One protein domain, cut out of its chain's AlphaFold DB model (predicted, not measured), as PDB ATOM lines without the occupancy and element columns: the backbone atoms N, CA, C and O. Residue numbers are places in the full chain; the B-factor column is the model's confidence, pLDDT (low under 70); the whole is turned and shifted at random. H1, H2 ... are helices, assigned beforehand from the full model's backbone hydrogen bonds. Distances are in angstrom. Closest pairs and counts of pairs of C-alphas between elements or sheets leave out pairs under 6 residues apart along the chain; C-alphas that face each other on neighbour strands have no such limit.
ATOM      1  N   ALA A  81      22.624 -25.154  16.149       92.81
ATOM      2  CA  ALA A  81      22.442 -26.602  16.129       92.81
ATOM      3  C   ALA A  81      21.012 -26.928  15.671       92.81
ATOM      4  O   ALA A  81      20.064 -26.569  16.374       92.81
ATOM      5  N   PRO A  82      20.810 -27.598  14.524       94.69
ATOM      6  CA  PRO A  82      19.464 -27.862  14.031       94.69
ATOM      7  C   PRO A  82      18.728 -28.869  14.923       94.69
ATOM      8  O   PRO A  82      19.304 -29.844  15.414       94.69
ATOM      9  N   ASN A  83      17.421 -28.665  15.097       94.31
ATOM     10  CA  ASN A  83      16.509 -29.573  15.799       94.31
ATOM     11  C   ASN A  83      16.494 -30.988  15.189       94.31
ATOM     12  O   ASN A  83      16.394 -31.963  15.932       94.31
ATOM     13  N   SER A  84      16.661 -31.104  13.869       95.56
ATOM     14  CA  SER A  84      16.801 -32.368  13.145       95.56
ATOM     15  C   SER A  84      18.003 -32.333  12.205       95.56
ATOM     16  O   SER A  84      18.018 -31.595  11.217       95.56
ATOM     17  N   ARG A  85      18.997 -33.183  12.494       96.75
ATOM     18  CA  ARG A  85      20.216 -33.317  11.681       96.75
ATOM     19  C   ARG A  85      19.916 -33.774  10.251       96.75
ATOM     20  O   ARG A  85      20.483 -33.248   9.304       96.75
ATOM     21  N   TRP A  86      18.985 -34.717  10.098       96.62
ATOM     22  CA  TRP A  86      18.648 -35.314   8.805       96.62
ATOM     23  C   TRP A  86      17.812 -34.381   7.938       96.62
ATOM     24  O   TRP A  86      18.029 -34.335   6.735       96.62
ATOM     25  N   LYS A  87      16.912 -33.585   8.533       97.00
ATOM     26  CA  LYS A  87      16.194 -32.549   7.774       97.00
ATOM     27  C   LYS A  87      17.151 -31.481   7.255       97.00
ATOM     28  O   LYS A  87      17.027 -31.075   6.105       97.00
ATOM     29  N   TYR A  88      18.110 -31.055   8.082       97.50
ATOM     30  CA  TYR A  88      19.144 -30.115   7.652       97.50
ATOM     31  C   TYR A  88      19.963 -30.689   6.497       97.50
ATOM     32  O   TYR A  88      20.005 -30.079   5.436       97.50
ATOM     33  N   LEU A  89      20.523 -31.892   6.666       97.62
ATOM     34  CA  LEU A  89      21.333 -32.526   5.627       97.62
ATOM     35  C   LEU A  89      20.535 -32.773   4.339       97.62
ATOM     36  O   LEU A  89      21.027 -32.477   3.258       97.62
ATOM     37  N   GLY A  90      19.288 -33.241   4.443       97.81
ATOM     38  CA  GLY A  90      18.403 -33.411   3.289       97.81
ATOM     39  C   GLY A  90      18.099 -32.093   2.572       97.81
ATOM     40  O   GLY A  90      18.057 -32.060   1.347       97.81
ATOM     41  N   THR A  91      17.967 -30.988   3.314       97.44
ATOM     42  CA  THR A  91      17.826 -29.647   2.725       97.44
ATOM     43  C   THR A  91      19.103 -29.230   1.998       97.44
ATOM     44  O   THR A  91      19.019 -28.754   0.870       97.44
ATOM     45  N   SER A  92      20.279 -29.451   2.595       97.31
ATOM     46  CA  SER A  92      21.569 -29.188   1.944       97.31
ATOM     47  C   SER A  92      21.728 -29.993   0.652       97.31
ATOM     48  O   SER A  92      22.117 -29.428  -0.363       97.31
ATOM     49  N   VAL A  93      21.370 -31.283   0.658       96.56
ATOM     50  CA  VAL A  93      21.374 -32.138  -0.544       96.56
ATOM     51  C   VAL A  93      20.399 -31.615  -1.600       96.56
ATOM     52  O   VAL A  93      20.745 -31.568  -2.776       96.56
ATOM     53  N   GLY A  94      19.206 -31.164  -1.198       96.25
ATOM     54  CA  GLY A  94      18.252 -30.531  -2.111       96.25
ATOM     55  C   GLY A  94      18.810 -29.265  -2.769       96.25
ATOM     56  O   GLY A  94      18.675 -29.096  -3.978       96.25
ATOM     57  N   ILE A  95      19.490 -28.406  -1.998       95.62
ATOM     58  CA  ILE A  95      20.169 -27.215  -2.532       95.62
ATOM     59  C   ILE A  95      21.277 -27.622  -3.502       95.62
ATOM     60  O   ILE A  95      21.333 -27.071  -4.594       95.62
ATOM     61  N   LEU A  96      22.122 -28.595  -3.143       93.19
ATOM     62  CA  LEU A  96      23.161 -29.112  -4.036       93.19
ATOM     63  C   LEU A  96      22.554 -29.602  -5.355       93.19
ATOM     64  O   LEU A  96      23.019 -29.201  -6.413       93.19
ATOM     65  N   GLY A  97      21.469 -30.381  -5.313       91.56
ATOM     66  CA  GLY A  97      20.775 -30.848  -6.517       91.56
ATOM     67  C   GLY A  97      20.274 -29.709  -7.412       91.56
ATOM     68  O   GLY A  97      20.449 -29.761  -8.626       91.56
ATOM     69  N   VAL A  98      19.714 -28.642  -6.832       89.81
ATOM     70  CA  VAL A  98      19.329 -27.438  -7.593       89.81
ATOM     71  C   VAL A  98      20.561 -26.729  -8.170       89.81
ATOM     72  O   VAL A  98      20.552 -26.332  -9.336       89.81
ATOM     73  N   SER A  99      21.639 -26.617  -7.390       87.56
ATOM     74  CA  SER A  99      22.909 -26.028  -7.827       87.56
ATOM     75  C   SER A  99      23.575 -26.821  -8.949       87.56
ATOM     76  O   SER A  99      24.213 -26.208  -9.794       87.56
ATOM     77  N   LEU A 100      23.404 -28.144  -9.007       85.00
ATOM     78  CA  LEU A 100      23.893 -28.976 -10.110       85.00
ATOM     79  C   LEU A 100      23.247 -28.573 -11.432       85.00
ATOM     80  O   LEU A 100      23.938 -28.373 -12.424       85.00
ATOM     81  N   VAL A 101      21.920 -28.420 -11.430       82.88
ATOM     82  CA  VAL A 101      21.168 -28.020 -12.625       82.88
ATOM     83  C   VAL A 101      21.583 -26.618 -13.062       82.88
ATOM     84  O   VAL A 101      21.849 -26.397 -14.240       82.88
ATOM     85  N   ILE A 102      21.692 -25.680 -12.114       82.50
ATOM     86  CA  ILE A 102      22.177 -24.325 -12.399       82.50
ATOM     87  C   ILE A 102      23.618 -24.358 -12.917       82.50
ATOM     88  O   ILE A 102      23.928 -23.627 -13.850       82.50
ATOM     89  N   GLY A 103      24.483 -25.199 -12.347       79.56
ATOM     90  CA  GLY A 103      25.873 -25.373 -12.759       79.56
ATOM     91  C   GLY A 103      25.976 -25.880 -14.191       79.56
ATOM     92  O   GLY A 103      26.617 -25.235 -15.007       79.56
ATOM     93  N   ILE A 104      25.261 -26.956 -14.529       78.00
ATOM     94  CA  ILE A 104      25.166 -27.499 -15.894       78.00
ATOM     95  C   ILE A 104      24.706 -26.420 -16.884       78.00
ATOM     96  O   ILE A 104      25.354 -26.203 -17.906       78.00
ATOM     97  N   VAL A 105      23.615 -25.709 -16.577       78.44
ATOM     98  CA  VAL A 105      23.101 -24.637 -17.448       78.44
ATOM     99  C   VAL A 105      24.102 -23.485 -17.551       78.44
ATOM    100  O   VAL A 105      24.338 -22.969 -18.638       78.44
ATOM    101  N   GLY A 106      24.705 -23.081 -16.435       77.06
ATOM    102  CA  GLY A 106      25.694 -22.011 -16.384       77.06
ATOM    103  C   GLY A 106      26.919 -22.331 -17.231       77.06
ATOM    104  O   GLY A 106      27.314 -21.513 -18.054       77.06
ATOM    105  N   LEU A 107      27.462 -23.538 -17.096       71.06
ATOM    106  CA  LEU A 107      28.615 -24.014 -17.858       71.06
ATOM    107  C   LEU A 107      28.315 -24.111 -19.351       71.06
ATOM    108  O   LEU A 107      29.138 -23.699 -20.159       71.06
ATOM    109  N   TYR A 108      27.112 -24.556 -19.720       71.88
ATOM    110  CA  TYR A 108      26.662 -24.542 -21.111       71.88
ATOM    111  C   TYR A 108      26.619 -23.119 -21.706       71.88
ATOM    112  O   TYR A 108      26.931 -22.909 -22.880       71.88
ATOM    113  N   LEU A 109      26.246 -22.123 -20.895       77.38
ATOM    114  CA  LEU A 109      26.154 -20.722 -21.316       77.38
ATOM    115  C   LEU A 109      27.493 -19.964 -21.253       77.38
ATOM    116  O   LEU A 109      27.623 -18.927 -21.908       77.38
ATOM    117  N   MET A 110      28.479 -20.439 -20.482       69.12
ATOM    118  CA  MET A 110      29.769 -19.761 -20.330       69.12
ATOM    119  C   MET A 110      30.602 -19.809 -21.625       69.12
ATOM    120  O   MET A 110      30.553 -20.791 -22.368       69.12
ATOM    121  N   PRO A 111      31.380 -18.751 -21.933       73.62
ATOM    122  CA  PRO A 111      32.312 -18.778 -23.052       73.62
ATOM    123  C   PRO A 111      33.434 -19.790 -22.806       73.62
ATOM    124  O   PRO A 111      34.000 -19.842 -21.715       73.62
ATOM    125  N   GLU A 112      33.829 -20.507 -23.855       72.19
ATOM    126  CA  GLU A 112      34.901 -21.520 -23.817       72.19
ATOM    127  C   GLU A 112      36.247 -20.931 -23.381       72.19
ATOM    128  O   GLU A 112      37.053 -21.608 -22.757       72.19
ATOM    129  N   SER A 113      36.464 -19.632 -23.612       70.44
ATOM    130  CA  SER A 113      37.649 -18.907 -23.142       70.44
ATOM    131  C   SER A 113      37.775 -18.825 -21.616       70.44
ATOM    132  O   SER A 113      38.806 -18.380 -21.122       70.44
ATOM    133  N   VAL A 114      36.712 -19.151 -20.871       65.75
ATOM    134  CA  VAL A 114      36.696 -19.142 -19.402       65.75
ATOM    135  C   VAL A 114      36.783 -20.557 -18.836       65.75
ATOM    136  O   VAL A 114      37.463 -20.758 -17.835       65.75
ATOM    137  N   THR A 115      36.102 -21.520 -19.457       65.69
ATOM    138  CA  THR A 115      36.024 -22.905 -18.968       65.69
ATOM    139  C   THR A 115      37.083 -23.824 -19.572       65.69
ATOM    140  O   THR A 115      37.341 -24.874 -19.009       65.69
ATOM    141  N   ASN A 116      37.691 -23.456 -20.708       67.56
ATOM    142  CA  ASN A 116      38.490 -24.338 -21.576       67.56
ATOM    143  C   ASN A 116      37.732 -25.569 -22.106       67.56
ATOM    144  O   ASN A 116      38.338 -26.471 -22.683       67.56
ATOM    145  N   TRP A 117      36.409 -25.604 -21.948       69.38
ATOM    146  CA  TRP A 117      35.585 -26.735 -22.347       69.38
ATOM    147  C   TRP A 117      34.958 -26.522 -23.715       69.38
ATOM    148  O   TRP A 117      34.395 -25.468 -24.002       69.38
ATOM    149  N   ASP A 118      35.015 -27.566 -24.531       71.12
ATOM    150  CA  ASP A 118      34.399 -27.610 -25.851       71.12
ATOM    151  C   ASP A 118      32.887 -27.842 -25.711       71.12
ATOM    152  O   ASP A 118      32.443 -28.904 -25.258       71.12
ATOM    153  N   ARG A 119      32.076 -26.848 -26.097       71.44
ATOM    154  CA  ARG A 119      30.614 -26.940 -25.982       71.44
ATOM    155  C   ARG A 119      30.011 -28.018 -26.870       71.44
ATOM    156  O   ARG A 119      28.948 -28.531 -26.528       71.44
ATOM    157  N   GLU A 120      30.676 -28.408 -27.956       71.81
ATOM    158  CA  GLU A 120      30.208 -29.502 -28.813       71.81
ATOM    159  C   GLU A 120      30.292 -30.860 -28.102       71.81
ATOM    160  O   GLU A 120      29.549 -31.787 -28.429       71.81
ATOM    161  N   LYS A 121      31.147 -30.964 -27.077       71.69
ATOM    162  CA  LYS A 121      31.260 -32.146 -26.217       71.69
ATOM    163  C   LYS A 121      30.310 -32.112 -25.029       71.69
ATOM    164  O   LYS A 121      30.264 -33.094 -24.299       71.69
ATOM    165  N   PHE A 122      29.526 -31.057 -24.828       78.62
ATOM    166  CA  PHE A 122      28.581 -30.999 -23.717       78.62
ATOM    167  C   PHE A 122      27.396 -31.946 -23.957       78.62
ATOM    168  O   PHE A 122      26.567 -31.711 -24.840       78.62
ATOM    169  N   GLY A 123      27.247 -32.998 -23.149       80.62
ATOM    170  CA  GLY A 123      26.021 -33.799 -23.195       80.62
ATOM    171  C   GLY A 123      26.077 -35.172 -22.541       80.62
ATOM    172  O   GLY A 123      27.121 -35.674 -22.141       80.62
ATOM    173  N   ILE A 124      24.907 -35.817 -22.474       85.00
ATOM    174  CA  ILE A 124      24.727 -37.143 -21.854       85.00
ATOM    175  C   ILE A 124      25.587 -38.212 -22.546       85.00
ATOM    176  O   ILE A 124      26.082 -39.128 -21.896       85.00
ATOM    177  N   LYS A 125      25.780 -38.113 -23.868       86.12
ATOM    178  CA  LYS A 125      26.627 -39.058 -24.607       86.12
ATOM    179  C   LYS A 125      28.083 -38.970 -24.141       86.12
ATOM    180  O   LYS A 125      28.651 -39.995 -23.773       86.12
ATOM    181  N   SER A 126      28.634 -37.759 -24.092       85.25
ATOM    182  CA  SER A 126      29.984 -37.501 -23.590       85.25
ATOM    183  C   SER A 126      30.127 -37.929 -22.141       85.25
ATOM    184  O   SER A 126      31.109 -38.575 -21.807       85.25
ATOM    185  N   TRP A 127      29.102 -37.701 -21.315       88.25
ATOM    186  CA  TRP A 127      29.062 -38.209 -19.946       88.25
ATOM    187  C   TRP A 127      29.311 -39.718 -19.875       88.25
ATOM    188  O   TRP A 127      30.216 -40.168 -19.175       88.25
ATOM    189  N   PHE A 128      28.583 -40.522 -20.658       88.38
ATOM    190  CA  PHE A 128      28.805 -41.971 -20.673       88.38
ATOM    191  C   PHE A 128      30.196 -42.355 -21.187       88.38
ATOM    192  O   PHE A 128      30.775 -43.323 -20.696       88.38
ATOM    193  N   GLU A 129      30.724 -41.639 -22.176       88.25
ATOM    194  CA  GLU A 129      32.063 -41.885 -22.722       88.25
ATOM    195  C   GLU A 129      33.157 -41.558 -21.693       88.25
ATOM    196  O   GLU A 129      34.027 -42.390 -21.435       88.25
ATOM    197  N   ASN A 130      33.054 -40.405 -21.036       88.12
ATOM    198  CA  ASN A 130      33.970 -39.915 -20.010       88.12
ATOM    199  C   ASN A 130      33.990 -40.823 -18.779       88.12
ATOM    200  O   ASN A 130      35.059 -41.251 -18.344       88.12
ATOM    201  N   VAL A 131      32.819 -41.223 -18.279       87.88
ATOM    202  CA  VAL A 131      32.713 -42.165 -17.156       87.88
ATOM    203  C   VAL A 131      33.305 -43.534 -17.505       87.88
ATOM    204  O   VAL A 131      33.968 -44.148 -16.671       87.88
ATOM    205  N   ARG A 132      33.111 -44.023 -18.739       87.06
ATOM    206  CA  ARG A 132      33.678 -45.308 -19.191       87.06
ATOM    207  C   ARG A 132      35.192 -45.271 -19.367       87.06
ATOM    208  O   ARG A 132      35.829 -46.304 -19.183       87.06
ATOM    209  N   MET A 133      35.755 -44.125 -19.745       84.25
ATOM    210  CA  MET A 133      37.206 -43.966 -19.876       84.25
ATOM    211  C   MET A 133      37.932 -44.096 -18.533       84.25
ATOM    212  O   MET A 133      39.102 -44.481 -18.520       84.25
ATOM    213  N   GLY A 134      37.235 -43.830 -17.426       77.88
ATOM    214  CA  GLY A 134      37.811 -43.804 -16.087       77.88
ATOM    215  C   GLY A 134      38.721 -42.588 -15.866       77.88
ATOM    216  O   GLY A 134      39.057 -41.889 -16.826       77.88
ATOM    217  N   PRO A 135      39.119 -42.315 -14.609       82.44
ATOM    218  CA  PRO A 135      39.775 -41.058 -14.300       82.44
ATOM    219  C   PRO A 135      41.163 -40.936 -14.927       82.44
ATOM    220  O   PRO A 135      41.887 -41.930 -15.076       82.44
ATOM    221  N   LYS A 136      41.550 -39.710 -15.271       83.31
ATOM    222  CA  LYS A 136      42.870 -39.367 -15.819       83.31
ATOM    223  C   LYS A 136      43.532 -38.297 -14.960       83.31
ATOM    224  O   LYS A 136      42.907 -37.727 -14.081       83.31
ATOM    225  N   LEU A 137      44.825 -38.080 -15.168       77.50
ATOM    226  CA  LEU A 137      45.471 -36.874 -14.655       77.50
ATOM    227  C   LEU A 137      45.135 -35.746 -15.632       77.50
ATOM    228  O   LEU A 137      45.470 -35.865 -16.817       77.50
ATOM    229  N   ASP A 138      44.430 -34.724 -15.162       70.75
ATOM    230  CA  ASP A 138      44.185 -33.502 -15.928       70.75
ATOM    231  C   ASP A 138      45.405 -32.564 -15.865       70.75
ATOM    232  O   ASP A 138      46.420 -32.846 -15.220       70.75
ATOM    233  N   ASN A 139      45.329 -31.451 -16.596       68.94
ATOM    234  CA  ASN A 139      46.301 -30.361 -16.497       68.94
ATOM    235  C   ASN A 139      45.602 -29.061 -16.095       68.94
ATOM    236  O   ASN A 139      45.909 -27.994 -16.643       68.94
ATOM    237  N   ASP A 140      44.650 -29.155 -15.170       70.31
ATOM    238  CA  ASP A 140      43.898 -27.999 -14.725       70.31
ATOM    239  C   ASP A 140      44.797 -26.958 -14.066       70.31
ATOM    240  O   ASP A 140      45.883 -27.219 -13.530       70.31
ATOM    241  N   SER A 141      44.359 -25.701 -14.154       69.38
ATOM    242  CA  SER A 141      45.126 -24.603 -13.584       69.38
ATOM    243  C   SER A 141      45.204 -24.751 -12.062       69.38
ATOM    244  O   SER A 141      44.236 -25.138 -11.412       69.38
ATOM    245  N   PHE A 142      46.321 -24.317 -11.473       72.19
ATOM    246  CA  PHE A 142      46.544 -24.322 -10.021       72.19
ATOM    247  C   PHE A 142      45.363 -23.762  -9.205       72.19
ATOM    248  O   PHE A 142      45.085 -24.231  -8.107       72.19
ATOM    249  N   ILE A 143      44.655 -22.752  -9.725       69.44
ATOM    250  CA  ILE A 143      43.521 -22.134  -9.023       69.44
ATOM    251  C   ILE A 143      42.347 -23.115  -8.875       69.44
ATOM    252  O   ILE A 143      41.664 -23.084  -7.851       69.44
ATOM    253  N   PHE A 144      42.111 -23.984  -9.858       72.88
ATOM    254  CA  PHE A 144      41.051 -24.984  -9.766       72.88
ATOM    255  C   PHE A 144      41.450 -26.058  -8.753       72.88
ATOM    256  O   PHE A 144      40.821 -26.136  -7.695       72.88
ATOM    257  N   ASN A 145      42.563 -26.756  -8.987       73.19
ATOM    258  CA  ASN A 145      42.945 -27.947  -8.211       73.19
ATOM    259  C   ASN A 145      43.316 -27.631  -6.758       73.19
ATOM    260  O   ASN A 145      43.005 -28.398  -5.852       73.19
ATOM    261  N   GLU A 146      43.943 -26.481  -6.498       71.88
ATOM    262  CA  GLU A 146      44.513 -26.187  -5.174       71.88
ATOM    263  C   GLU A 146      43.678 -25.195  -4.354       71.88
ATOM    264  O   GLU A 146      43.908 -25.039  -3.152       71.88
ATOM    265  N   ILE A 147      42.706 -24.504  -4.965       78.94
ATOM    266  CA  ILE A 147      41.889 -23.494  -4.271       78.94
ATOM    267  C   ILE A 147      40.401 -23.824  -4.366       78.94
ATOM    268  O   ILE A 147      39.757 -24.009  -3.330       78.94
ATOM    269  N   LEU A 148      39.840 -23.878  -5.576       84.50
ATOM    270  CA  LEU A 148      38.395 -24.036  -5.754       84.50
ATOM    271  C   LEU A 148      37.925 -25.439  -5.376       84.50
ATOM    272  O   LEU A 148      36.977 -25.563  -4.600       84.50
ATOM    273  N   HIS A 149      38.623 -26.472  -5.837       86.12
ATOM    274  CA  HIS A 149      38.339 -27.862  -5.508       86.12
ATOM    275  C   HIS A 149      38.335 -28.099  -3.980       86.12
ATOM    276  O   HIS A 149      37.287 -28.459  -3.423       86.12
ATOM    277  N   PRO A 150      39.411 -27.776  -3.232       90.06
ATOM    278  CA  PRO A 150      39.396 -27.843  -1.773       90.06
ATOM    279  C   PRO A 150      38.298 -26.995  -1.121       90.06
ATOM    280  O   PRO A 150      37.700 -27.422  -0.134       90.06
ATOM    281  N   TYR A 151      37.991 -25.808  -1.650       93.44
ATOM    282  CA  TYR A 151      36.913 -24.972  -1.121       93.44
ATOM    283  C   TYR A 151      35.532 -25.631  -1.275       93.44
ATOM    284  O   TYR A 151      34.771 -25.674  -0.305       93.44
ATOM    285  N   PHE A 152      35.212 -26.206  -2.437       93.12
ATOM    286  CA  PHE A 152      33.956 -26.935  -2.633       93.12
ATOM    287  C   PHE A 152      33.891 -28.198  -1.769       93.12
ATOM    288  O   PHE A 152      32.864 -28.452  -1.137       93.12
ATOM    289  N   GLY A 153      35.001 -28.931  -1.632       95.44
ATOM    290  CA  GLY A 153      35.110 -30.024  -0.662       95.44
ATOM    291  C   GLY A 153      34.815 -29.558   0.771       95.44
ATOM    292  O   GLY A 153      34.017 -30.170   1.483       95.44
ATOM    293  N   ALA A 154      35.360 -28.410   1.186       97.62
ATOM    294  CA  ALA A 154      35.071 -27.814   2.490       97.62
ATOM    295  C   ALA A 154      33.591 -27.437   2.650       97.62
ATOM    296  O   ALA A 154      32.999 -27.690   3.702       97.62
ATOM    297  N   MET A 155      32.959 -26.900   1.604       96.94
ATOM    298  CA  MET A 155      31.522 -26.624   1.606       96.94
ATOM    299  C   MET A 155      30.689 -27.897   1.786       96.94
ATOM    300  O   MET A 155      29.734 -27.887   2.568       96.94
ATOM    301  N   TYR A 156      31.041 -28.993   1.104       97.50
ATOM    302  CA  TYR A 156      30.363 -30.284   1.254       97.50
ATOM    303  C   TYR A 156      30.546 -30.841   2.666       97.50
ATOM    304  O   TYR A 156      29.566 -31.247   3.294       97.50
ATOM    305  N   TYR A 157      31.768 -30.783   3.202       98.50
ATOM    306  CA  TYR A 157      32.092 -31.183   4.572       98.50
ATOM    307  C   TYR A 157      31.249 -30.438   5.616       98.50
ATOM    308  O   TYR A 157      30.728 -31.041   6.562       98.50
ATOM    309  N   MET A 158      31.076 -29.125   5.440       98.38
ATOM    310  CA  MET A 158      30.350 -28.272   6.383       98.38
ATOM    311  C   MET A 158      28.897 -28.712   6.599       98.38
ATOM    312  O   MET A 158      28.383 -28.556   7.706       98.38
ATOM    313  N   GLN A 159      28.237 -29.321   5.606       97.94
ATOM    314  CA  GLN A 159      26.803 -29.638   5.671       97.94
ATOM    315  C   GLN A 159      26.443 -30.643   6.784       97.94
ATOM    316  O   GLN A 159      25.707 -30.288   7.715       97.94
ATOM    317  N   PRO A 160      26.968 -31.882   6.786       98.19
ATOM    318  CA  PRO A 160      26.772 -32.807   7.900       98.19
ATOM    319  C   PRO A 160      27.436 -32.298   9.187       98.19
ATOM    320  O   PRO A 160      26.900 -32.503  10.283       98.19
ATOM    321  N   ARG A 161      28.560 -31.580   9.090       97.88
ATOM    322  CA  ARG A 161      29.272 -31.095  10.271       97.88
ATOM    323  C   ARG A 161      28.438 -30.095  11.075       97.88
ATOM    324  O   ARG A 161      28.298 -30.248  12.293       97.88
ATOM    325  N   MET A 162      27.814 -29.130  10.401       96.75
ATOM    326  CA  MET A 162      26.885 -28.160  10.992       96.75
ATOM    327  C   MET A 162      25.565 -28.802  11.434       96.75
ATOM    328  O   MET A 162      24.961 -28.342  12.407       96.75
ATOM    329  N   ALA A 163      25.154 -29.906  10.801       96.94
ATOM    330  CA  ALA A 163      24.016 -30.714  11.238       96.94
ATOM    331  C   ALA A 163      24.267 -31.508  12.536       96.94
ATOM    332  O   ALA A 163      23.316 -32.010  13.144       96.94
ATOM    333  N   GLY A 164      25.523 -31.602  12.987       96.19
ATOM    334  CA  GLY A 164      25.914 -32.290  14.219       96.19
ATOM    335  C   GLY A 164      26.386 -33.732  14.020       96.19
ATOM    336  O   GLY A 164      26.360 -34.510  14.974       96.19
ATOM    337  N   PHE A 165      26.794 -34.109  12.806       97.62
ATOM    338  CA  PHE A 165      27.507 -35.364  12.568       97.62
ATOM    339  C   PHE A 165      28.978 -35.263  13.004       97.62
ATOM    340  O   PHE A 165      29.509 -34.176  13.257       97.62
ATOM    341  N   SER A 166      29.635 -36.420  13.127       97.69
ATOM    342  CA  SER A 166      31.056 -36.500  13.471       97.69
ATOM    343  C   SER A 166      31.938 -35.981  12.335       97.69
ATOM    344  O   SER A 166      31.511 -35.900  11.178       97.69
ATOM    345  N   TRP A 167      33.194 -35.668  12.663       96.31
ATOM    346  CA  TRP A 167      34.189 -35.253  11.673       96.31
ATOM    347  C   TRP A 167      34.330 -36.300  10.553       96.31
ATOM    348  O   TRP A 167      34.355 -35.947   9.381       96.31
ATOM    349  N   MET A 168      34.331 -37.592  10.911       95.94
ATOM    350  CA  MET A 168      34.554 -38.695   9.974       95.94
ATOM    351  C   MET A 168      33.362 -38.905   9.040       95.94
ATOM    352  O   MET A 168      33.544 -39.077   7.841       95.94
ATOM    353  N   ALA A 169      32.135 -38.820   9.566       96.94
ATOM    354  CA  ALA A 169      30.936 -38.855   8.730       96.94
ATOM    355  C   ALA A 169      30.887 -37.655   7.768       96.94
ATOM    356  O   ALA A 169      30.423 -37.785   6.638       96.94
ATOM    357  N   SER A 170      31.397 -36.501   8.205       97.50
ATOM    358  CA  SER A 170      31.457 -35.288   7.386       97.50
ATOM    359  C   SER A 170      32.515 -35.384   6.287       97.50
ATOM    360  O   SER A 170      32.240 -35.026   5.145       97.50
ATOM    361  N   ALA A 171      33.680 -35.957   6.599       96.12
ATOM    362  CA  ALA A 171      34.721 -36.251   5.618       96.12
ATOM    363  C   ALA A 171      34.240 -37.267   4.576       96.12
ATOM    364  O   ALA A 171      34.413 -37.059   3.379       96.12
ATOM    365  N   PHE A 172      33.555 -38.326   5.013       95.69
ATOM    366  CA  PHE A 172      32.988 -39.316   4.099       95.69
ATOM    367  C   PHE A 172      31.905 -38.718   3.190       95.69
ATOM    368  O   PHE A 172      31.875 -38.995   1.996       95.69
ATOM    369  N   PHE A 173      31.045 -37.850   3.726       96.50
ATOM    370  CA  PHE A 173      30.067 -37.129   2.913       96.50
ATOM    371  C   PHE A 173      30.742 -36.210   1.887       96.50
ATOM    372  O   PHE A 173      30.322 -36.189   0.733       96.50
ATOM    373  N   SER A 174      31.797 -35.485   2.282       95.94
ATOM    374  CA  SER A 174      32.595 -34.678   1.352       95.94
ATOM    375  C   SER A 174      33.200 -35.541   0.255       95.94
ATOM    376  O   SER A 174      33.099 -35.173  -0.905       95.94
ATOM    377  N   PHE A 175      33.765 -36.701   0.598       93.44
ATOM    378  CA  PHE A 175      34.300 -37.662  -0.366       93.44
ATOM    379  C   PHE A 175      33.258 -38.096  -1.395       93.44
ATOM    380  O   PHE A 175      33.469 -37.928  -2.596       93.44
ATOM    381  N   ILE A 176      32.107 -38.584  -0.930       94.31
ATOM    382  CA  ILE A 176      31.027 -39.035  -1.813       94.31
ATOM    383  C   ILE A 176      30.478 -37.890  -2.665       94.31
ATOM    384  O   ILE A 176      30.207 -38.093  -3.844       94.31
ATOM    385  N   THR A 177      30.329 -36.694  -2.097       93.94
ATOM    386  CA  THR A 177      29.790 -35.542  -2.830       93.94
ATOM    387  C   THR A 177      30.792 -35.049  -3.872       93.94
ATOM    388  O   THR A 177      30.437 -34.948  -5.038       93.94
ATOM    389  N   SER A 178      32.060 -34.838  -3.515       90.06
ATOM    390  CA  SER A 178      33.106 -34.495  -4.488       90.06
ATOM    391  C   SER A 178      33.167 -35.520  -5.623       90.06
ATOM    392  O   SER A 178      33.143 -35.147  -6.784       90.06
ATOM    393  N   THR A 179      33.113 -36.813  -5.300       87.31
ATOM    394  CA  THR A 179      33.201 -37.881  -6.305       87.31
ATOM    395  C   THR A 179      31.967 -37.959  -7.202       87.31
ATOM    396  O   THR A 179      32.074 -37.933  -8.421       87.31
ATOM    397  N   LEU A 180      30.774 -38.109  -6.623       89.06
ATOM    398  CA  LEU A 180      29.572 -38.442  -7.394       89.06
ATOM    399  C   LEU A 180      28.845 -37.212  -7.926       89.06
ATOM    400  O   LEU A 180      28.241 -37.274  -8.991       89.06
ATOM    401  N   PHE A 181      28.840 -36.124  -7.158       88.19
ATOM    402  CA  PHE A 181      28.100 -34.920  -7.514       88.19
ATOM    403  C   PHE A 181      28.925 -33.986  -8.399       88.19
ATOM    404  O   PHE A 181      28.377 -33.431  -9.348       88.19
ATOM    405  N   TRP A 182      30.215 -33.811  -8.101       87.81
ATOM    406  CA  TRP A 182      31.080 -32.915  -8.868       87.81
ATOM    407  C   TRP A 182      31.742 -33.643 -10.042       87.81
ATOM    408  O   TRP A 182      31.251 -33.511 -11.160       87.81
ATOM    409  N   GLU A 183      32.733 -34.497  -9.778       85.06
ATOM    410  CA  GLU A 183      33.558 -35.161 -10.806       85.06
ATOM    411  C   GLU A 183      32.722 -35.993 -11.789       85.06
ATOM    412  O   GLU A 183      32.600 -35.703 -12.977       85.06
ATOM    413  N   TYR A 184      32.065 -37.038 -11.277       85.38
ATOM    414  CA  TYR A 184      31.234 -37.927 -12.089       85.38
ATOM    415  C   TYR A 184      29.853 -37.344 -12.379       85.38
ATOM    416  O   TYR A 184      29.099 -37.919 -13.161       85.38
ATOM    417  N   GLY A 185      29.488 -36.246 -11.728       85.38
ATOM    418  CA  GLY A 185      28.197 -35.604 -11.902       85.38
ATOM    419  C   GLY A 185      28.282 -34.529 -12.967       85.38
ATOM    420  O   GLY A 185      27.853 -34.752 -14.089       85.38
ATOM    421  N   LEU A 186      28.807 -33.368 -12.590       83.50
ATOM    422  CA  LEU A 186      28.837 -32.143 -13.382       83.50
ATOM    423  C   LEU A 186      29.964 -32.129 -14.423       83.50
ATOM    424  O   LEU A 186      29.693 -31.833 -15.585       83.50
ATOM    425  N   GLU A 187      31.191 -32.474 -14.040       80.25
ATOM    426  CA  GLU A 187      32.354 -32.380 -14.938       80.25
ATOM    427  C   GLU A 187      32.378 -33.483 -15.989       80.25
ATOM    428  O   GLU A 187      32.699 -33.232 -17.147       80.25
ATOM    429  N   ALA A 188      31.901 -34.681 -15.647       84.75
ATOM    430  CA  ALA A 188      31.791 -35.777 -16.601       84.75
ATOM    431  C   ALA A 188      30.991 -35.417 -17.872       84.75
ATOM    432  O   ALA A 188      31.210 -36.029 -18.915       84.75
ATOM    433  N   PHE A 189      30.102 -34.413 -17.845       82.38
ATOM    434  CA  PHE A 189      29.370 -33.953 -19.038       82.38
ATOM    435  C   PHE A 189      30.248 -33.326 -20.125       82.38
ATOM    436  O   PHE A 189      29.779 -33.187 -21.256       82.38
ATOM    437  N   VAL A 190      31.474 -32.938 -19.788       78.06
ATOM    438  CA  VAL A 190      32.371 -32.135 -20.629       78.06
ATOM    439  C   VAL A 190      33.795 -32.676 -20.646       78.06
ATOM    440  O   VAL A 190      34.464 -32.584 -21.673       78.06
ATOM    441  N   GLU A 191      34.230 -33.302 -19.556       81.38
ATOM    442  CA  GLU A 191      35.603 -33.741 -19.349       81.38
ATOM    443  C   GLU A 191      35.665 -35.125 -18.689       81.38
ATOM    444  O   GLU A 191      34.696 -35.624 -18.119       81.38
ATOM    445  N   VAL A 192      36.800 -35.807 -18.842       83.94
ATOM    446  CA  VAL A 192      37.047 -37.087 -18.173       83.94
ATOM    447  C   VAL A 192      37.358 -36.805 -16.700       83.94
ATOM    448  O   VAL A 192      38.227 -35.976 -16.461       83.94
ATOM    449  N   PRO A 193      36.735 -37.508 -15.732       84.88
ATOM    450  CA  PRO A 193      36.992 -37.285 -14.307       84.88
ATOM    451  C   PRO A 193      38.480 -37.303 -13.933       84.88
ATOM    452  O   PRO A 193      39.264 -38.058 -14.525       84.88
ATOM    453  N   SER A 194      38.861 -36.555 -12.901       86.31
ATOM    454  CA  SER A 194      40.262 -36.428 -12.503       86.31
ATOM    455  C   SER A 194      40.670 -37.357 -11.364       86.31
ATOM    456  O   SER A 194      40.022 -37.444 -10.322       86.31
ATOM    457  N   TRP A 195      41.816 -38.034 -11.493       83.12
ATOM    458  CA  TRP A 195      42.427 -38.744 -10.362       83.12
ATOM    459  C   TRP A 195      42.888 -37.798  -9.256       83.12
ATOM    460  O   TRP A 195      42.868 -38.183  -8.085       83.12
ATOM    461  N   GLN A 196      43.347 -36.600  -9.617       82.56
ATOM    462  CA  GLN A 196      43.836 -35.623  -8.652       82.56
ATOM    463  C   GLN A 196      42.675 -35.099  -7.827       82.56
ATOM    464  O   GLN A 196      42.743 -35.158  -6.599       82.56
ATOM    465  N   ASP A 197      41.580 -34.712  -8.467       84.69
ATOM    466  CA  ASP A 197      40.461 -34.101  -7.759       84.69
ATOM    467  C   ASP A 197      39.652 -35.122  -6.953       84.69
ATOM    468  O   ASP A 197      39.215 -34.825  -5.838       84.69
ATOM    469  N   LEU A 198      39.589 -36.388  -7.382       85.19
ATOM    470  CA  LEU A 198      39.023 -37.473  -6.566       85.19
ATOM    471  C   LEU A 198      39.744 -37.679  -5.222       85.19
ATOM    472  O   LEU A 198      39.156 -38.222  -4.281       85.19
ATOM    473  N   VAL A 199      41.007 -37.258  -5.114       83.12
ATOM    474  CA  VAL A 199      41.812 -37.386  -3.890       83.12
ATOM    475  C   VAL A 199      41.931 -36.048  -3.165       83.12
ATOM    476  O   VAL A 199      41.618 -35.964  -1.975       83.12
ATOM    477  N   ILE A 200      42.382 -35.007  -3.861       83.19
ATOM    478  CA  ILE A 200      42.733 -33.700  -3.300       83.19
ATOM    479  C   ILE A 200      41.482 -32.978  -2.805       83.19
ATOM    480  O   ILE A 200      41.456 -32.551  -1.646       83.19
ATOM    481  N   THR A 201      40.430 -32.907  -3.626       86.56
ATOM    482  CA  THR A 201      39.176 -32.207  -3.310       86.56
ATOM    483  C   THR A 201      38.594 -32.664  -1.973       86.56
ATOM    484  O   THR A 201      38.417 -31.828  -1.082       86.56
ATOM    485  N   PRO A 202      38.327 -33.965  -1.744       87.06
ATOM    486  CA  PRO A 202      37.752 -34.386  -0.476       87.06
ATOM    487  C   PRO A 202      38.755 -34.410   0.677       87.06
ATOM    488  O   PRO A 202      38.355 -34.163   1.817       87.06
ATOM    489  N   LEU A 203      40.041 -34.678   0.426       87.38
ATOM    490  CA  LEU A 203      41.055 -34.726   1.480       87.38
ATOM    491  C   LEU A 203      41.349 -33.330   2.036       87.38
ATOM    492  O   LEU A 203      41.143 -33.080   3.227       87.38
ATOM    493  N   LEU A 204      41.807 -32.413   1.179       91.19
ATOM    494  CA  LEU A 204      42.099 -31.036   1.575       91.19
ATOM    495  C   LEU A 204      40.818 -30.295   1.937       91.19
ATOM    496  O   LEU A 204      40.808 -29.548   2.917       91.19
ATOM    497  N   GLY A 205      39.722 -30.560   1.223       93.31
ATOM    498  CA  GLY A 205      38.426 -29.981   1.539       93.31
ATOM    499  C   GLY A 205      37.923 -30.368   2.923       93.31
ATOM    500  O   GLY A 205      37.460 -29.503   3.658       93.31
ATOM    501  N   SER A 206      38.097 -31.616   3.364       94.81
ATOM    502  CA  SER A 206      37.708 -32.006   4.727       94.81
ATOM    503  C   SER A 206      38.556 -31.325   5.807       94.81
ATOM    504  O   SER A 206      38.030 -30.944   6.855       94.81
ATOM    505  N   ILE A 207      39.858 -31.141   5.562       96.31
ATOM    506  CA  ILE A 207      40.764 -30.437   6.485       96.31
ATOM    507  C   ILE A 207      40.371 -28.958   6.584       96.31
ATOM    508  O   ILE A 207      40.180 -28.431   7.684       96.31
ATOM    509  N   LEU A 208      40.209 -28.301   5.435       97.12
ATOM    510  CA  LEU A 208      39.786 -26.907   5.349       97.12
ATOM    511  C   LEU A 208      38.386 -26.712   5.949       97.12
ATOM    512  O   LEU A 208      38.163 -25.769   6.705       97.12
ATOM    513  N   GLY A 209      37.470 -27.642   5.680       97.94
ATOM    514  CA  GLY A 209      36.103 -27.664   6.187       97.94
ATOM    515  C   GLY A 209      36.024 -27.790   7.706       97.94
ATOM    516  O   GLY A 209      35.238 -27.081   8.332       97.94
ATOM    517  N   GLU A 210      36.865 -28.610   8.344       98.19
ATOM    518  CA  GLU A 210      36.940 -28.612   9.811       98.19
ATOM    519  C   GLU A 210      37.491 -27.275  10.330       98.19
ATOM    520  O   GLU A 210      36.980 -26.746  11.317       98.19
ATOM    521  N   GLY A 211      38.455 -26.661   9.634       98.25
ATOM    522  CA  GLY A 211      38.905 -25.297   9.928       98.25
ATOM    523  C   GLY A 211      37.765 -24.271   9.874       98.25
ATOM    524  O   GLY A 211      37.573 -23.499  10.817       98.25
ATOM    525  N   PHE A 212      36.952 -24.309   8.815       98.31
ATOM    526  CA  PHE A 212      35.760 -23.470   8.653       98.31
ATOM    527  C   PHE A 212      34.730 -23.710   9.750       98.31
ATOM    528  O   PHE A 212      34.168 -22.757  10.302       98.31
ATOM    529  N   TYR A 213      34.507 -24.970  10.115       97.81
ATOM    530  CA  TYR A 213      33.613 -25.334  11.200       97.81
ATOM    531  C   TYR A 213      34.083 -24.719  12.520       97.81
ATOM    532  O   TYR A 213      33.310 -24.041  13.202       97.81
ATOM    533  N   GLN A 214      35.357 -24.896  12.870       97.25
ATOM    534  CA  GLN A 214      35.913 -24.376  14.118       97.25
ATOM    535  C   GLN A 214      35.905 -22.844  14.151       97.25
ATOM    536  O   GLN A 214      35.511 -22.259  15.163       97.25
ATOM    537  N   LEU A 215      36.239 -22.182  13.039       96.62
ATOM    538  CA  LEU A 215      36.169 -20.725  12.931       96.62
ATOM    539  C   LEU A 215      34.725 -20.216  13.040       96.62
ATOM    540  O   LEU A 215      34.463 -19.257  13.765       96.62
ATOM    541  N   THR A 216      33.764 -20.901  12.416       95.62
ATOM    542  CA  THR A 216      32.330 -20.605  12.572       95.62
ATOM    543  C   THR A 216      31.912 -20.700  14.038       95.62
ATOM    544  O   THR A 216      31.241 -19.802  14.550       95.62
ATOM    545  N   ARG A 217      32.332 -21.754  14.753       94.00
ATOM    546  CA  ARG A 217      32.044 -21.914  16.187       94.00
ATOM    547  C   ARG A 217      32.691 -20.825  17.034       94.00
ATOM    548  O   ARG A 217      32.044 -20.334  17.957       94.00
ATOM    549  N   TYR A 218      33.929 -20.445  16.731       95.00
ATOM    550  CA  TYR A 218      34.617 -19.345  17.400       95.00
ATOM    551  C   TYR A 218      33.852 -18.027  17.230       95.00
ATOM    552  O   TYR A 218      33.510 -17.389  18.224       95.00
ATOM    553  N   ILE A 219      33.496 -17.671  15.993       93.56
ATOM    554  CA  ILE A 219      32.751 -16.444  15.686       93.56
ATOM    555  C   ILE A 219      31.389 -16.451  16.395       93.56
ATOM    556  O   ILE A 219      31.035 -15.464  17.033       93.56
ATOM    557  N   GLN A 220      30.649 -17.565  16.356       91.50
ATOM    558  CA  GLN A 220      29.348 -17.689  17.030       91.50
ATOM    559  C   GLN A 220      29.446 -17.522  18.551       91.50
ATOM    560  O   GLN A 220      28.586 -16.884  19.152       91.50
ATOM    561  N   ARG A 221      30.490 -18.076  19.181       91.00
ATOM    562  CA  ARG A 221      30.745 -17.905  20.622       91.00
ATOM    563  C   ARG A 221      31.169 -16.480  20.967       91.00
ATOM    564  O   ARG A 221      30.865 -16.014  22.055       91.00
ATOM    565  N   ASN A 222      31.812 -15.784  20.035       92.31
ATOM    566  CA  ASN A 222      32.217 -14.388  20.168       92.31
ATOM    567  C   ASN A 222      31.115 -13.413  19.707       92.31
ATOM    568  O   ASN A 222      31.391 -12.411  19.046       92.31
ATOM    569  N   GLU A 223      29.847 -13.731  19.994       88.94
ATOM    570  CA  GLU A 223      28.675 -12.915  19.634       88.94
ATOM    571  C   GLU A 223      28.591 -12.562  18.133       88.94
ATOM    572  O   GLU A 223      28.107 -11.495  17.744       88.94
ATOM    573  N   GLY A 224      29.093 -13.434  17.261       87.81
ATOM    574  CA  GLY A 224      29.121 -13.215  15.817       87.81
ATOM    575  C   GLY A 224      30.218 -12.264  15.331       87.81
ATOM    576  O   GLY A 224      30.188 -11.862  14.167       87.81
ATOM    577  N   LYS A 225      31.168 -11.870  16.189       88.25
ATOM    578  CA  LYS A 225      32.237 -10.917  15.858       88.25
ATOM    579  C   LYS A 225      33.528 -11.636  15.472       88.25
ATOM    580  O   LYS A 225      33.958 -12.574  16.142       88.25
ATOM    581  N   LEU A 226      34.206 -11.115  14.452       90.06
ATOM    582  CA  LEU A 226      35.586 -11.458  14.108       90.06
ATOM    583  C   LEU A 226      36.425 -10.178  14.149       90.06
ATOM    584  O   LEU A 226      36.027  -9.173  13.564       90.06
ATOM    585  N   PHE A 227      37.535 -10.188  14.895       92.25
ATOM    586  CA  PHE A 227      38.350  -8.991  15.177       92.25
ATOM    587  C   PHE A 227      37.523  -7.792  15.686       92.25
ATOM    588  O   PHE A 227      37.718  -6.655  15.272       92.25
ATOM    589  N   GLY A 228      36.528  -8.055  16.541       85.62
ATOM    590  CA  GLY A 228      35.600  -7.040  17.062       85.62
ATOM    591  C   GLY A 228      34.495  -6.607  16.087       85.62
ATOM    592  O   GLY A 228      33.515  -6.001  16.517       85.62
ATOM    593  N   SER A 229      34.581  -6.974  14.804       86.38
ATOM    594  CA  SER A 229      33.601  -6.607  13.780       86.38
ATOM    595  C   SER A 229      32.524  -7.675  13.598       86.38
ATOM    596  O   SER A 229      32.784  -8.818  13.213       86.38
ATOM    597  N   LEU A 230      31.276  -7.270  13.833       85.69
ATOM    598  CA  LEU A 230      30.088  -8.092  13.611       85.69
ATOM    599  C   LEU A 230      29.812  -8.314  12.119       85.69
ATOM    600  O   LEU A 230      29.349  -9.378  11.727       85.69
ATOM    601  N   PHE A 231      30.088  -7.315  11.279       85.00
ATOM    602  CA  PHE A 231      29.949  -7.457   9.830       85.00
ATOM    603  C   PHE A 231      30.938  -8.494   9.292       85.00
ATOM    604  O   PHE A 231      30.540  -9.400   8.564       85.00
ATOM    605  N   LEU A 232      32.202  -8.402   9.717       88.31
ATOM    606  CA  LEU A 232      33.252  -9.298   9.249       88.31
ATOM    607  C   LEU A 232      32.990 -10.750   9.659       88.31
ATOM    608  O   LEU A 232      33.082 -11.639   8.819       88.31
ATOM    609  N   GLY A 233      32.614 -10.993  10.920       89.44
ATOM    610  CA  GLY A 233      32.301 -12.347  11.381       89.44
ATOM    611  C   GLY A 233      31.182 -12.995  10.565       89.44
ATOM    612  O   GLY A 233      31.285 -14.152  10.166       89.44
ATOM    613  N   ARG A 234      30.146 -12.224  10.229       87.00
ATOM    614  CA  ARG A 234      29.029 -12.699   9.408       87.00
ATOM    615  C   ARG A 234      29.405 -12.961   7.958       87.00
ATOM    616  O   ARG A 234      28.980 -13.968   7.403       87.00
ATOM    617  N   LEU A 235      30.179 -12.061   7.357       89.50
ATOM    618  CA  LEU A 235      30.657 -12.229   5.988       89.50
ATOM    619  C   LEU A 235      31.495 -13.505   5.874       89.50
ATOM    620  O   LEU A 235      31.259 -14.315   4.985       89.50
ATOM    621  N   VAL A 236      32.416 -13.719   6.814       93.69
ATOM    622  CA  VAL A 236      33.276 -14.906   6.832       93.69
ATOM    623  C   VAL A 236      32.456 -16.184   7.018       93.69
ATOM    624  O   VAL A 236      32.659 -17.131   6.267       93.69
ATOM    625  N   ILE A 237      31.472 -16.212   7.928       93.50
ATOM    626  CA  ILE A 237      30.559 -17.363   8.061       93.50
ATOM    627  C   ILE A 237      29.803 -17.642   6.752       93.50
ATOM    628  O   ILE A 237      29.702 -18.799   6.351       93.50
ATOM    629  N   ALA A 238      29.281 -16.608   6.087       92.31
ATOM    630  CA  ALA A 238      28.539 -16.770   4.839       92.31
ATOM    631  C   ALA A 238      29.418 -17.306   3.697       92.31
ATOM    632  O   ALA A 238      28.960 -18.133   2.917       92.31
ATOM    633  N   LEU A 239      30.677 -16.865   3.620       94.19
ATOM    634  CA  LEU A 239      31.632 -17.331   2.613       94.19
ATOM    635  C   LEU A 239      32.117 -18.759   2.880       94.19
ATOM    636  O   LEU A 239      32.328 -19.509   1.937       94.19
ATOM    637  N   MET A 240      32.294 -19.156   4.140       96.38
ATOM    638  CA  MET A 240      32.721 -20.519   4.482       96.38
ATOM    639  C   MET A 240      31.613 -21.562   4.285       96.38
ATOM    640  O   MET A 240      31.904 -22.726   4.024       96.38
ATOM    641  N   ASP A 241      30.350 -21.165   4.453       96.50
ATOM    642  CA  ASP A 241      29.196 -22.064   4.380       96.50
ATOM    643  C   ASP A 241      27.987 -21.371   3.721       96.50
ATOM    644  O   ASP A 241      27.007 -21.032   4.396       96.50
ATOM    645  N   PRO A 242      28.028 -21.139   2.395       95.69
ATOM    646  CA  PRO A 242      26.952 -20.449   1.687       95.69
ATOM    647  C   PRO A 242      25.643 -21.255   1.683       95.69
ATOM    648  O   PRO A 242      24.558 -20.675   1.748       95.69
ATOM    649  N   ILE A 243      25.711 -22.591   1.685       96.25
ATOM    650  CA  ILE A 243      24.524 -23.457   1.788       96.25
ATOM    651  C   ILE A 243      23.899 -23.317   3.177       96.25
ATOM    652  O   ILE A 243      22.698 -23.064   3.306       96.25
ATOM    653  N   GLY A 244      24.706 -23.410   4.234       95.25
ATOM    654  CA  GLY A 244      24.220 -23.210   5.589       95.25
ATOM    655  C   GLY A 244      23.717 -21.793   5.827       95.25
ATOM    656  O   GLY A 244      22.749 -21.633   6.567       95.25
ATOM    657  N   PHE A 245      24.278 -20.784   5.157       93.25
ATOM    658  CA  PHE A 245      23.742 -19.425   5.131       93.25
ATOM    659  C   PHE A 245      22.335 -19.373   4.514       93.25
ATOM    660  O   PHE A 245      21.430 -18.784   5.104       93.25
ATOM    661  N   ILE A 246      22.078 -20.052   3.393       93.38
ATOM    662  CA  ILE A 246      20.720 -20.141   2.824       93.38
ATOM    663  C   ILE A 246      19.750 -20.790   3.826       93.38
ATOM    664  O   ILE A 246      18.657 -20.275   4.085       93.38
ATOM    665  N   ILE A 247      20.155 -21.902   4.444       94.25
ATOM    666  CA  ILE A 247      19.297 -22.649   5.371       94.25
ATOM    667  C   ILE A 247      19.029 -21.843   6.651       94.25
ATOM    668  O   ILE A 247      17.879 -21.680   7.062       94.25
ATOM    669  N   ARG A 248      20.075 -21.331   7.297       90.81
ATOM    670  CA  ARG A 248      20.006 -20.684   8.612       90.81
ATOM    671  C   ARG A 248      19.632 -19.207   8.504       90.81
ATOM    672  O   ARG A 248      18.683 -18.757   9.152       90.81
ATOM    673  N   ASP A 249      20.386 -18.460   7.705       87.62
ATOM    674  CA  ASP A 249      20.382 -16.999   7.680       87.62
ATOM    675  C   ASP A 249      19.285 -16.435   6.767       87.62
ATOM    676  O   ASP A 249      18.516 -15.583   7.218       87.62
ATOM    677  N   LEU A 250      19.140 -16.951   5.538       89.12
ATOM    678  CA  LEU A 250      18.044 -16.552   4.630       89.12
ATOM    679  C   LEU A 250      16.696 -17.148   5.044       89.12
ATOM    680  O   LEU A 250      15.642 -16.568   4.801       89.12
ATOM    681  N   GLY A 251      16.743 -18.285   5.731       86.56
ATOM    682  CA  GLY A 251      15.628 -18.814   6.493       86.56
ATOM    683  C   GLY A 251      14.797 -19.904   5.866       86.56
ATOM    684  O   GLY A 251      13.743 -20.251   6.404       86.56
ATOM    685  N   LEU A 252      15.331 -20.513   4.815       91.44
ATOM    686  CA  LEU A 252      14.781 -21.728   4.236       91.44
ATOM    687  C   LEU A 252      14.596 -22.834   5.289       91.44
ATOM    688  O   LEU A 252      13.571 -23.505   5.306       91.44
ATOM    689  N   GLY A 253      15.544 -22.984   6.217       91.88
ATOM    690  CA  GLY A 253      15.461 -23.974   7.284       91.88
ATOM    691  C   GLY A 253      14.206 -23.802   8.131       91.88
ATOM    692  O   GLY A 253      13.471 -24.761   8.332       91.88
ATOM    693  N   GLU A 254      13.896 -22.577   8.555       88.88
ATOM    694  CA  GLU A 254      12.699 -22.326   9.361       88.88
ATOM    695  C   GLU A 254      11.403 -22.589   8.593       88.88
ATOM    696  O   GLU A 254      10.465 -23.133   9.180       88.88
ATOM    697  N   ALA A 255      11.371 -22.244   7.301       90.25
ATOM    698  CA  ALA A 255      10.250 -22.547   6.413       90.25
ATOM    699  C   ALA A 255      10.023 -24.064   6.270       90.25
ATOM    700  O   ALA A 255       8.888 -24.511   6.144       90.25
ATOM    701  N   LEU A 256      11.089 -24.864   6.376       92.62
ATOM    702  CA  LEU A 256      11.058 -26.330   6.340       92.62
ATOM    703  C   LEU A 256      10.966 -26.984   7.736       92.62
ATOM    704  O   LEU A 256      11.097 -28.205   7.881       92.62
ATOM    705  N   GLY A 257      10.740 -26.196   8.793       91.44
ATOM    706  CA  GLY A 257      10.603 -26.696  10.167       91.44
ATOM    707  C   GLY A 257      11.924 -27.075  10.853       91.44
ATOM    708  O   GLY A 257      11.932 -27.848  11.819       91.44
TER     709      GLY A 257
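This is residues 81 to 257 of the 279 residues of the protein "DUF3943 domain-containing protein" of Helicobacter pylori (strain 51) (UniProt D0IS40). Two long helices, H6 and H4, cross as an X near their middles and make the core; H5 packs steeply on both, and H1, another long helix, touches H4 and H5 with only parts of its length. At one end of the long axis H6 turns back into the short H7, followed by H8 and H9; at the other end lie H3, on the end of H5, and H2, which touches no helix. The printed part has 177 residues with nine named helices, H1 to H9 in chain order, and no named strand, and is all helix. It is compact, with a radius of gyration of the C-alphas of 17.2 A, and only just elongated, spanning 50 by 33 by 32 A.

The longest helix, H6, covers residues 195 to 221 and runs 39.1 A from C-alpha 195 at (42.427, -38.744, -10.362) to C-alpha 221 at (30.745, -17.905, 20.622). H4 is residues 142 to 163, 31.6 A, and H5 is residues 167 to 189, 31.1 A. H1, residues 85 to 109, begins at C-alpha 85 at (20.216, -33.317, 11.681) and is 35.8 A long. The shorter helices are H2, residues 112 to 115; H3, 124 to 133; H7, 230 to 240; H8, 242 to 250; and H9, 252 to 255.

H6 touches H4 at a steep tilt of 52 degrees, the same way, with the C-alphas of Ala 154 and Gly 209 closest at 3.8 A. H5 touches H6 at a steep tilt of 49 degrees, opposite ways, closest at the C-alphas of Phe 175 and Pro 202, 4.8 A. H5 touches H4, with residues 152 to 161 of H4 alone, at a steep tilt of 50 degrees, opposite ways; the C-alphas of Tyr 157 and Ser 174 are closest, 4.8 A. H1 touches H4 with residues 85 to 92 alone, closest at the C-alphas of Arg 85 and Ala 163, 4.6 A. H6 and H7 form a helical hairpin, closest at the C-alphas of Thr 216 and Ile 237, 5.8 A. H8 touches H1, closest at the C-alphas of Ser 92 and Ile 243, 6.4 A, and H9 touches H8 only at the corner. H3 touches H5, closest at the C-alphas of Trp 127 and Phe 189, 4.4 A. Every O i to N i+4 pair is within hydrogen-bond range in H1, H3 and H7, against 14 of 18 in H4, 13 of 19 in H5, 21 of 23 in H6 and 4 of 5 in H8; H2 and H9 are too short for such a pair.

The C-alphas of Lys 125 and Gly 228, the two farthest apart, are 53.3 A apart. The printed part has no cut and no long link. Mean pLDDT of the printed part is 87.9; residues 110, 114 to 117, 139, 141 and 143 are under 70.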